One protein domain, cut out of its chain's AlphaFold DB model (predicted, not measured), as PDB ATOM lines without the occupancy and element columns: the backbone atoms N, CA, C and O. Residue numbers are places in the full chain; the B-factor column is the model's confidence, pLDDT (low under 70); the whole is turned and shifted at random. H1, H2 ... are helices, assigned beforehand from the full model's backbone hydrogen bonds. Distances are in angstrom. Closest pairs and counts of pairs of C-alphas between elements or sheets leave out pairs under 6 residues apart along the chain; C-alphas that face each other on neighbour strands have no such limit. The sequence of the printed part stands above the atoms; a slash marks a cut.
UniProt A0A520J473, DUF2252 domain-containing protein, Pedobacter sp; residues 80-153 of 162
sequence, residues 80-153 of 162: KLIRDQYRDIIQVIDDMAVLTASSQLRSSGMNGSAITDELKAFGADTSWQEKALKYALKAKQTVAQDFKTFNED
ATOM      1  N   LYS A  80       5.393 -24.301 -38.768       86.19
ATOM      2  CA  LYS A  80       4.894 -25.662 -39.031       86.19
ATOM      3  C   LYS A  80       5.708 -26.417 -40.092       86.19
ATOM      4  O   LYS A  80       5.803 -27.630 -39.988       86.19
ATOM      5  N   LEU A  81       6.276 -25.723 -41.083       86.69
ATOM      6  CA  LEU A  81       7.035 -26.339 -42.184       86.69
ATOM      7  C   LEU A  81       8.458 -26.741 -41.774       86.69
ATOM      8  O   LEU A  81       9.035 -27.659 -42.349       86.69
ATOM      9  N   ILE A  82       9.012 -26.064 -40.770       87.50
ATOM     10  CA  ILE A  82      10.373 -26.294 -40.267       87.50
ATOM     11  C   ILE A  82      10.386 -26.998 -38.908       87.50
ATOM     12  O   ILE A  82      11.443 -27.151 -38.313       87.50
ATOM     13  N   ARG A  83       9.223 -27.438 -38.405       85.44
ATOM     14  CA  ARG A  83       9.066 -28.001 -37.054       85.44
ATOM     15  C   ARG A  83      10.062 -29.124 -36.753       85.44
ATOM     16  O   ARG A  83      10.606 -29.166 -35.653       85.44
ATOM     17  N   ASP A  84      10.275 -30.004 -37.723       89.88
ATOM     18  CA  ASP A  84      11.137 -31.180 -37.579       89.88
ATOM     19  C   ASP A  84      12.560 -30.927 -38.119       89.88
ATOM     20  O   ASP A  84      13.432 -31.790 -38.051       89.88
ATOM     21  N   GLN A  85      12.818 -29.715 -38.621       91.19
ATOM     22  CA  GLN A  85      14.098 -29.274 -39.173       91.19
ATOM     23  C   GLN A  85      14.841 -28.453 -38.118       91.19
ATOM     24  O   GLN A  85      14.860 -27.225 -38.132       91.19
ATOM     25  N   TYR A  86      15.452 -29.151 -37.159       88.62
ATOM     26  CA  TYR A  86      16.079 -28.522 -35.992       88.62
ATOM     27  C   TYR A  86      17.132 -27.462 -36.356       88.62
ATOM     28  O   TYR A  86      17.196 -26.406 -35.727       88.62
ATOM     29  N   ARG A  87      17.916 -27.712 -37.412       90.44
ATOM     30  CA  ARG A  87      18.916 -26.761 -37.916       90.44
ATOM     31  C   ARG A  87      18.279 -25.455 -38.395       90.44
ATOM     32  O   ARG A  87      18.782 -24.387 -38.066       90.44
ATOM     33  N   ASP A  88      17.169 -25.543 -39.117       89.62
ATOM     34  CA  ASP A  88      16.473 -24.371 -39.657       89.62
ATOM     35  C   ASP A  88      15.833 -23.547 -38.541       89.62
ATOM     36  O   ASP A  88      15.844 -22.321 -38.584       89.62
ATOM     37  N   ILE A  89      15.316 -24.208 -37.500       90.75
ATOM     38  CA  ILE A  89      14.790 -23.518 -36.316       90.75
ATOM     39  C   ILE A  89      15.899 -22.746 -35.597       90.75
ATOM     40  O   ILE A  89      15.673 -21.599 -35.215       90.75
ATOM     41  N   ILE A  90      17.080 -23.348 -35.415       91.06
ATOM     42  CA  ILE A  90      18.227 -22.652 -34.811       91.06
ATOM     43  C   ILE A  90      18.607 -21.436 -35.654       91.06
ATOM     44  O   ILE A  90      18.718 -20.345 -35.107       91.06
ATOM     45  N   GLN A  91      18.708 -21.599 -36.977       91.94
ATOM     46  CA  GLN A  91      19.030 -20.492 -37.875       91.94
ATOM     47  C   GLN A  91      18.025 -19.340 -37.738       91.94
ATOM     48  O   GLN A  91      18.420 -18.187 -37.609       91.94
ATOM     49  N   VAL A  92      16.725 -19.647 -37.688       92.12
ATOM     50  CA  VAL A  92      15.683 -18.634 -37.469       92.12
ATOM     51  C   VAL A  92      15.869 -17.910 -36.134       92.12
ATOM     52  O   VAL A  92      15.678 -16.698 -36.066       92.12
ATOM     53  N   ILE A  93      16.212 -18.628 -35.061       91.69
ATOM     54  CA  ILE A  93      16.446 -18.017 -33.746       91.69
ATOM     55  C   ILE A  93      17.643 -17.062 -33.809       91.69
ATOM     56  O   ILE A  93      17.528 -15.932 -33.330       91.69
ATOM     57  N   ASP A  94      18.744 -17.484 -34.427       94.38
ATOM     58  CA  ASP A  94      19.953 -16.671 -34.577       94.38
ATOM     59  C   ASP A  94      19.678 -15.412 -35.412       94.38
ATOM     60  O   ASP A  94      20.003 -14.298 -34.991       94.38
ATOM     61  N   ASP A  95      18.981 -15.552 -36.542       93.62
ATOM     62  CA  ASP A  95      18.607 -14.426 -37.401       93.62
ATOM     63  C   ASP A  95      17.703 -13.433 -36.651       93.62
ATOM     64  O   ASP A  95      17.930 -12.219 -36.674       93.62
ATOM     65  N   MET A  96      16.702 -13.930 -35.917       92.69
ATOM     66  CA  MET A  96      15.815 -13.087 -35.110       92.69
ATOM     67  C   MET A  96      16.555 -12.399 -33.957       92.69
ATOM     68  O   MET A  96      16.230 -11.254 -33.624       92.69
ATOM     69  N   ALA A  97      17.564 -13.046 -33.368       93.31
ATOM     70  CA  ALA A  97      18.418 -12.439 -32.352       93.31
ATOM     71  C   ALA A  97      19.236 -11.279 -32.939       93.31
ATOM     72  O   ALA A  97      19.229 -10.179 -32.378       93.31
ATOM     73  N   VAL A  98      19.857 -11.476 -34.108       94.75
ATOM     74  CA  VAL A  98      20.625 -10.437 -34.818       94.75
ATOM     75  C   VAL A  98      19.730  -9.268 -35.234       94.75
ATOM     76  O   VAL A  98      20.092  -8.106 -35.022       94.75
ATOM     77  N   LEU A  99      18.543  -9.544 -35.780       93.50
ATOM     78  CA  LEU A  99      17.572  -8.514 -36.160       93.50
ATOM     79  C   LEU A  99      17.100  -7.709 -34.944       93.50
ATOM     80  O   LEU A  99      17.006  -6.478 -35.010       93.50
ATOM     81  N   THR A 100      16.848  -8.380 -33.819       93.88
ATOM     82  CA  THR A 100      16.438  -7.727 -32.569       93.88
ATOM     83  C   THR A 100      17.554  -6.843 -32.021       93.88
ATOM     84  O   THR A 100      17.310  -5.670 -31.735       93.88
ATOM     85  N   ALA A 101      18.787  -7.352 -31.943       94.25
ATOM     86  CA  ALA A 101      19.942  -6.579 -31.493       94.25
ATOM     87  C   ALA A 101      20.179  -5.349 -32.385       94.25
ATOM     88  O   ALA A 101      20.316  -4.230 -31.890       94.25
ATOM     89  N   SER A 102      20.121  -5.533 -33.705       94.88
ATOM     90  CA  SER A 102      20.262  -4.446 -34.681       94.88
ATOM     91  C   SER A 102      19.178  -3.379 -34.523       94.88
ATOM     92  O   SER A 102      19.460  -2.187 -34.631       94.88
ATOM     93  N   SER A 103      17.939  -3.793 -34.239       94.94
ATOM     94  CA  SER A 103      16.822  -2.876 -33.998       94.94
ATOM     95  C   SER A 103      17.045  -2.028 -32.746       94.94
ATOM     96  O   SER A 103      16.847  -0.815 -32.788       94.94
ATOM     97  N   GLN A 104      17.514  -2.643 -31.653       95.00
ATOM     98  CA  GLN A 104      17.823  -1.930 -30.410       95.00
ATOM     99  C   GLN A 104      18.954  -0.918 -30.611       95.00
ATOM    100  O   GLN A 104      18.796   0.248 -30.249       95.00
ATOM    101  N   LEU A 105      20.048  -1.324 -31.266       94.56
ATOM    102  CA  LEU A 105      21.177  -0.440 -31.571       94.56
ATOM    103  C   LEU A 105      20.757   0.756 -32.434       94.56
ATOM    104  O   LEU A 105      21.133   1.887 -32.126       94.56
ATOM    105  N   ARG A 106      19.926   0.539 -33.462       93.56
ATOM    106  CA  ARG A 106      19.412   1.610 -34.334       93.56
ATOM    107  C   ARG A 106      18.601   2.658 -33.568       93.56
ATOM    108  O   ARG A 106      18.670   3.840 -33.889       93.56
ATOM    109  N   SER A 107      17.849   2.230 -32.558       94.44
ATOM    110  CA  SER A 107      17.023   3.110 -31.720       94.44
ATOM    111  C   SER A 107      17.710   3.614 -30.440       94.44
ATOM    112  O   SER A 107      17.063   4.264 -29.610       94.44
ATOM    113  N   SER A 108      18.993   3.296 -30.248       95.06
ATOM    114  CA  SER A 108      19.723   3.619 -29.017       95.06
ATOM    115  C   SER A 108      19.946   5.126 -28.845       95.06
ATOM    116  O   SER A 108      20.067   5.872 -29.817       95.06
ATOM    117  N   GLY A 109      19.946   5.589 -27.593       93.19
ATOM    118  CA  GLY A 109      20.143   6.995 -27.221       93.19
ATOM    119  C   GLY A 109      18.999   7.955 -27.577       93.19
ATOM    120  O   GLY A 109      19.123   9.164 -27.380       93.19
ATOM    121  N   MET A 110      17.867   7.463 -28.085       92.50
ATOM    122  CA  MET A 110      16.722   8.297 -28.457       92.50
ATOM    123  C   MET A 110      15.755   8.484 -27.285       92.50
ATOM    124  O   MET A 110      15.292   7.522 -26.681       92.50
ATOM    125  N   ASN A 111      15.376   9.734 -26.998       91.06
ATOM    126  CA  ASN A 111      14.398  10.089 -25.955       91.06
ATOM    127  C   ASN A 111      14.693   9.486 -24.565       91.06
ATOM    128  O   ASN A 111      13.767   9.148 -23.831       91.06
ATOM    129  N   GLY A 112      15.975   9.375 -24.204       88.81
ATOM    130  CA  GLY A 112      16.400   8.808 -22.922       88.81
ATOM    131  C   GLY A 112      16.415   7.278 -22.883       88.81
ATOM    132  O   GLY A 112      16.471   6.713 -21.794       88.81
ATOM    133  N   SER A 113      16.346   6.605 -24.040       91.75
ATOM    134  CA  SER A 113      16.679   5.183 -24.137       91.75
ATOM    135  C   SER A 113      18.172   4.951 -23.894       91.75
ATOM    136  O   SER A 113      18.983   5.873 -24.023       91.75
ATOM    137  N   ALA A 114      18.521   3.708 -23.562       94.06
ATOM    138  CA  ALA A 114      19.905   3.323 -23.342       94.06
ATOM    139  C   ALA A 114      20.773   3.632 -24.569       94.06
ATOM    140  O   ALA A 114      20.348   3.421 -25.713       94.06
ATOM    141  N   ILE A 115      21.984   4.133 -24.341       96.44
ATOM    142  CA  ILE A 115      22.946   4.400 -25.418       96.44
ATOM    143  C   ILE A 115      23.638   3.108 -25.867       96.44
ATOM    144  O   ILE A 115      23.600   2.084 -25.185       96.44
ATOM    145  N   THR A 116      24.303   3.146 -27.023       96.25
ATOM    146  CA  THR A 116      24.981   1.974 -27.602       96.25
ATOM    147  C   THR A 116      25.946   1.299 -26.618       96.25
ATOM    148  O   THR A 116      25.978   0.073 -26.551       96.25
ATOM    149  N   ASP A 117      26.706   2.065 -25.835       96.94
ATOM    150  CA  ASP A 117      27.678   1.494 -24.893       96.94
ATOM    151  C   ASP A 117      27.015   0.811 -23.691       96.94
ATOM    152  O   ASP A 117      27.460  -0.255 -23.274       96.94
ATOM    153  N   GLU A 118      25.897   1.347 -23.197       96.75
ATOM    154  CA  GLU A 118      25.088   0.689 -22.162       96.75
ATOM    155  C   GLU A 118      24.494  -0.627 -22.678       96.75
ATOM    156  O   GLU A 118      24.505  -1.635 -21.972       96.75
ATOM    157  N   LEU A 119      24.032  -0.654 -23.935       95.75
ATOM    158  CA  LEU A 119      23.534  -1.878 -24.569       95.75
ATOM    159  C   LEU A 119      24.641  -2.923 -24.759       95.75
ATOM    160  O   LEU A 119      24.401  -4.110 -24.539       95.75
ATOM    161  N   LYS A 120      25.859  -2.505 -25.127       95.31
ATOM    162  CA  LYS A 120      27.024  -3.404 -25.198       95.31
ATOM    163  C   LYS A 120      27.377  -3.966 -23.824       95.31
ATOM    164  O   LYS A 120      27.613  -5.165 -23.713       95.31
ATOM    165  N   ALA A 121      27.381  -3.124 -22.790       96.50
ATOM    166  CA  ALA A 121      27.643  -3.553 -21.420       96.50
ATOM    167  C   ALA A 121      26.590  -4.564 -20.937       96.50
ATOM    168  O   ALA A 121      26.948  -5.608 -20.399       96.50
ATOM    169  N   PHE A 122      25.305  -4.307 -21.207       95.00
ATOM    170  CA  PHE A 122      24.222  -5.249 -20.916       95.00
ATOM    171  C   PHE A 122      24.389  -6.581 -21.661       95.00
ATOM    172  O   PHE A 122      24.199  -7.645 -21.079       95.00
ATOM    173  N   GLY A 123      24.767  -6.535 -22.942       92.75
ATOM    174  CA  GLY A 123      25.002  -7.737 -23.743       92.75
ATOM    175  C   GLY A 123      26.206  -8.566 -23.282       92.75
ATOM    176  O   GLY A 123      26.202  -9.782 -23.460       92.75
ATOM    177  N   ALA A 124      27.218  -7.926 -22.688       95.19
ATOM    178  CA  ALA A 124      28.393  -8.596 -22.131       95.19
ATOM    179  C   ALA A 124      28.125  -9.251 -20.764       95.19
ATOM    180  O   ALA A 124      28.803 -10.213 -20.402       95.19
ATOM    181  N   ASP A 125      27.144  -8.753 -20.008       96.19
ATOM    182  CA  ASP A 125      26.685  -9.397 -18.780       96.19
ATOM    183  C   ASP A 125      25.914 -10.685 -19.109       96.19
ATOM    184  O   ASP A 125      25.021 -10.698 -19.952       96.19
ATOM    185  N   THR A 126      26.230 -11.787 -18.429       95.12
ATOM    186  CA  THR A 126      25.545 -13.080 -18.592       95.12
ATOM    187  C   THR A 126      24.523 -13.355 -17.485       95.12
ATOM    188  O   THR A 126      23.733 -14.297 -17.592       95.12
ATOM    189  N   SER A 127      24.462 -12.515 -16.444       96.44
ATOM    190  CA  SER A 127      23.632 -12.721 -15.247       96.44
ATOM    191  C   SER A 127      22.120 -12.763 -15.526       96.44
ATOM    192  O   SER A 127      21.338 -13.318 -14.741       96.44
ATOM    193  N   TRP A 128      21.687 -12.185 -16.649       94.69
ATOM    194  CA  TRP A 128      20.290 -12.156 -17.075       94.69
ATOM    195  C   TRP A 128      19.869 -13.402 -17.864       94.69
ATOM    196  O   TRP A 128      18.675 -13.706 -17.899       94.69
ATOM    197  N   GLN A 129      20.807 -14.146 -18.461       94.69
ATOM    198  CA  GLN A 129      20.505 -15.219 -19.418       94.69
ATOM    199  C   GLN A 129      19.721 -16.364 -18.771       94.69
ATOM    200  O   GLN A 129      18.675 -16.773 -19.275       94.69
ATOM    201  N   GLU A 130      20.165 -16.836 -17.603       96.19
ATOM    202  CA  GLU A 130      19.476 -17.909 -16.880       96.19
ATOM    203  C   GLU A 130      18.066 -17.476 -16.444       96.19
ATOM    204  O   GLU A 130      17.105 -18.242 -16.549       96.19
ATOM    205  N   LYS A 131      17.915 -16.225 -15.992       96.12
ATOM    206  CA  LYS A 131      16.617 -15.669 -15.580       96.12
ATOM    207  C   LYS A 131      15.661 -15.559 -16.768       96.12
ATOM    208  O   LYS A 131      14.498 -15.940 -16.641       96.12
ATOM    209  N   ALA A 132      16.151 -15.088 -17.914       94.12
ATOM    210  CA  ALA A 132      15.377 -14.996 -19.147       94.12
ATOM    211  C   ALA A 132      14.936 -16.382 -19.640       94.12
ATOM    212  O   ALA A 132      13.764 -16.570 -19.964       94.12
ATOM    213  N   LEU A 133      15.830 -17.377 -19.609       95.31
ATOM    214  CA  LEU A 133      15.503 -18.752 -19.987       95.31
ATOM    215  C   LEU A 133      14.446 -19.363 -19.057       95.31
ATOM    216  O   LEU A 133      13.458 -19.927 -19.529       95.31
ATOM    217  N   LYS A 134      14.606 -19.207 -17.736       96.94
ATOM    218  CA  LYS A 134      13.609 -19.657 -16.749       96.94
ATOM    219  C   LYS A 134      12.250 -19.001 -16.986       96.94
ATOM    220  O   LYS A 134      11.227 -19.684 -16.939       96.94
ATOM    221  N   TYR A 135      12.235 -17.699 -17.270       95.88
ATOM    222  CA  TYR A 135      11.007 -16.983 -17.600       95.88
ATOM    223  C   TYR A 135      10.355 -17.535 -18.873       95.88
ATOM    224  O   TYR A 135       9.164 -17.833 -18.851       95.88
ATOM    225  N   ALA A 136      11.122 -17.749 -19.946       94.81
ATOM    226  CA  ALA A 136      10.608 -18.289 -21.204       94.81
ATOM    227  C   ALA A 136      10.013 -19.700 -21.036       94.81
ATOM    228  O   ALA A 136       8.928 -19.986 -21.547       94.81
ATOM    229  N   LEU A 137      10.677 -20.570 -20.267       95.88
ATOM    230  CA  LEU A 137      10.179 -21.915 -19.956       95.88
ATOM    231  C   LEU A 137       8.875 -21.879 -19.151       95.88
ATOM    232  O   LEU A 137       7.960 -22.650 -19.441       95.88
ATOM    233  N   LYS A 138       8.762 -20.967 -18.180       96.69
ATOM    234  CA  LYS A 138       7.522 -20.757 -17.425       96.69
ATOM    235  C   LYS A 138       6.411 -20.205 -18.319       96.69
ATOM    236  O   LYS A 138       5.307 -20.738 -18.319       96.69
ATOM    237  N   ALA A 139       6.713 -19.185 -19.121       95.88
ATOM    238  CA  ALA A 139       5.759 -18.566 -20.036       95.88
ATOM    239  C   ALA A 139       5.197 -19.579 -21.042       95.88
ATOM    240  O   ALA A 139       3.997 -19.579 -21.297       95.88
ATOM    241  N   LYS A 140       6.025 -20.506 -21.544       95.44
ATOM    242  CA  LYS A 140       5.565 -21.619 -22.389       95.44
ATOM    243  C   LYS A 140       4.454 -22.435 -21.719       95.44
ATOM    244  O   LYS A 140       3.482 -22.783 -22.381       95.44
ATOM    245  N   GLN A 141       4.607 -22.764 -20.435       95.81
ATOM    246  CA  GLN A 141       3.601 -23.530 -19.690       95.81
ATOM    247  C   GLN A 141       2.313 -22.723 -19.520       95.81
ATOM    248  O   GLN A 141       1.234 -23.248 -19.785       95.81
ATOM    249  N   THR A 142       2.435 -21.447 -19.147       96.31
ATOM    250  CA  THR A 142       1.295 -20.534 -18.994       96.31
ATOM    251  C   THR A 142       0.517 -20.395 -20.299       96.31
ATOM    252  O   THR A 142      -0.666 -20.695 -20.323       96.31
ATOM    253  N   VAL A 143       1.184 -20.089 -21.414       96.06
ATOM    254  CA  VAL A 143       0.526 -19.929 -22.721       96.06
ATOM    255  C   VAL A 143      -0.166 -21.218 -23.180       96.06
ATOM    256  O   VAL A 143      -1.249 -21.163 -23.757       96.06
ATOM    257  N   ALA A 144       0.425 -22.390 -22.922       95.75
ATOM    258  CA  ALA A 144      -0.213 -23.665 -23.253       95.75
ATOM    259  C   ALA A 144      -1.493 -23.899 -22.433       95.75
ATOM    260  O   ALA A 144      -2.482 -24.403 -22.968       95.75
ATOM    261  N   GLN A 145      -1.477 -23.517 -21.155       96.94
ATOM    262  CA  GLN A 145      -2.640 -23.607 -20.279       96.94
ATOM    263  C   GLN A 145      -3.720 -22.594 -20.673       96.94
ATOM    264  O   GLN A 145      -4.875 -22.983 -20.818       96.94
ATOM    265  N   ASP A 146      -3.344 -21.343 -20.929       96.19
ATOM    266  CA  ASP A 146      -4.260 -20.289 -21.367       96.19
ATOM    267  C   ASP A 146      -4.948 -20.678 -22.679       96.19
ATOM    268  O   ASP A 146      -6.158 -20.524 -22.825       96.19
ATOM    269  N   PHE A 147      -4.205 -21.267 -23.623       95.75
ATOM    270  CA  PHE A 147      -4.780 -21.771 -24.868       95.75
ATOM    271  C   PHE A 147      -5.764 -22.923 -24.632       95.75
ATOM    272  O   PHE A 147      -6.798 -22.998 -25.295       95.75
ATOM    273  N   LYS A 148      -5.464 -23.833 -23.699       96.75
ATOM    274  CA  LYS A 148      -6.395 -24.908 -23.334       96.75
ATOM    275  C   LYS A 148      -7.694 -24.324 -22.773       96.75
ATOM    276  O   LYS A 148      -8.756 -24.665 -23.284       96.75
ATOM    277  N   THR A 149      -7.592 -23.419 -21.801       96.75
ATOM    278  CA  THR A 149      -8.740 -22.745 -21.183       96.75
ATOM    279  C   THR A 149      -9.556 -21.978 -22.219       96.75
ATOM    280  O   THR A 149     -10.758 -22.185 -22.315       96.75
ATOM    281  N   PHE A 150      -8.905 -21.210 -23.097       95.88
ATOM    282  CA  PHE A 150      -9.582 -20.506 -24.187       95.88
ATOM    283  C   PHE A 150     -10.409 -21.446 -25.079       95.88
ATOM    284  O   PHE A 150     -11.539 -21.124 -25.433       95.88
ATOM    285  N   ASN A 151      -9.875 -22.618 -25.439       96.38
ATOM    286  CA  ASN A 151     -10.614 -23.586 -26.256       96.38
ATOM    287  C   ASN A 151     -11.805 -24.209 -25.513       96.38
ATOM    288  O   ASN A 151     -12.797 -24.559 -26.152       96.38
ATOM    289  N   GLU A 152     -11.691 -24.410 -24.200       96.12
ATOM    290  CA  GLU A 152     -12.777 -24.920 -23.357       96.12
ATOM    291  C   GLU A 152     -13.892 -23.875 -23.240       96.12
ATOM    292  O   GLU A 152     -15.040 -24.180 -23.562       96.12
ATOM    293  N   ASP A 153     -13.535 -22.633 -22.919       96.00
ATOM    294  CA  ASP A 153     -14.456 -21.498 -22.808       96.00
ATOM    295  C   ASP A 153     -15.156 -21.193 -24.139       96.00
ATOM    296  O   ASP A 153     -16.366 -20.967 -24.181       96.00
TER     297      ASP A 153
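This is residues 80 to 153 of the 162 residues of the protein "DUF2252 domain-containing protein" of Pedobacter sp (UniProt A0A520J473). Two long helices, H3 and H1, spread apart as the arms of a wide, open V, and the short helix H2 with the links on either side of it makes the elbow where the arms come together. The space between the arms is empty: H3 stands free along its whole length, as do residues 86 to 91 and 93 to 100 of H1, while H2 folds back near the last residues of H1, with Thr 116 close to Leu 105. The printed part has 74 residues with three named helices, in the order H1, H2, H3 along the chain, and no named strand; the class is all helix. The whole is only just loose, close to extended, with a radius of gyration of the C-alphas of 16.9 A, and its outline is elongated, with spans of 47 by 30 by 24 A.

H3, the longest helix, is residues 129 to 153, 35.7 A from first to last C-alpha; it begins at C-alpha 129 (20.505, -15.219, -19.418) and ends at C-alpha 153 (-14.456, -21.498, -22.808). H2 is residues 116 to 124, 12.4 A long from first to last C-alpha. H1 is residues 86 to 106, 30.4 A from first to last C-alpha, and begins at C-alpha 86 (16.079, -28.522, -35.992).

H3 touches no helix. H2 and H3 are apart, with residues 125 to 128 between them as a tight link. H1 and H3 are also apart, with no C-alpha of the one within 8 A of the other. H1 and H2 are close but not clearly touching, with 2 pairs of C-alphas within 8 A; the closest C-alphas are those of Leu 105 and Thr 116, 6.0 A apart. H1 and H2 run opposite ways at a shallow tilt of 33 degrees, only just short of steep. Their centres are 17.3 A apart. In H1, H2 and H3, every O i to N i+4 pair is within hydrogen-bond range.

The two C-alphas farthest apart are those of Asp 117, in H2, and Glu 152, in H3, at 48.3 A. The C-alphas of the first and last printed residues, Lys 80 and Asp 153, are 25.6 A apart. Residues 124 to 153 stand free, of which 129 to 153 belong to H3; so do residues 83 to 91, of which 86 to 91 belong to H1, and residues 93 to 100 of H1. The printed part has no cut and no long link; the link from H1 to H2, 9 residues, is short. The mean pLDDT of the printed part is 94.0, and no printed residue is under 70.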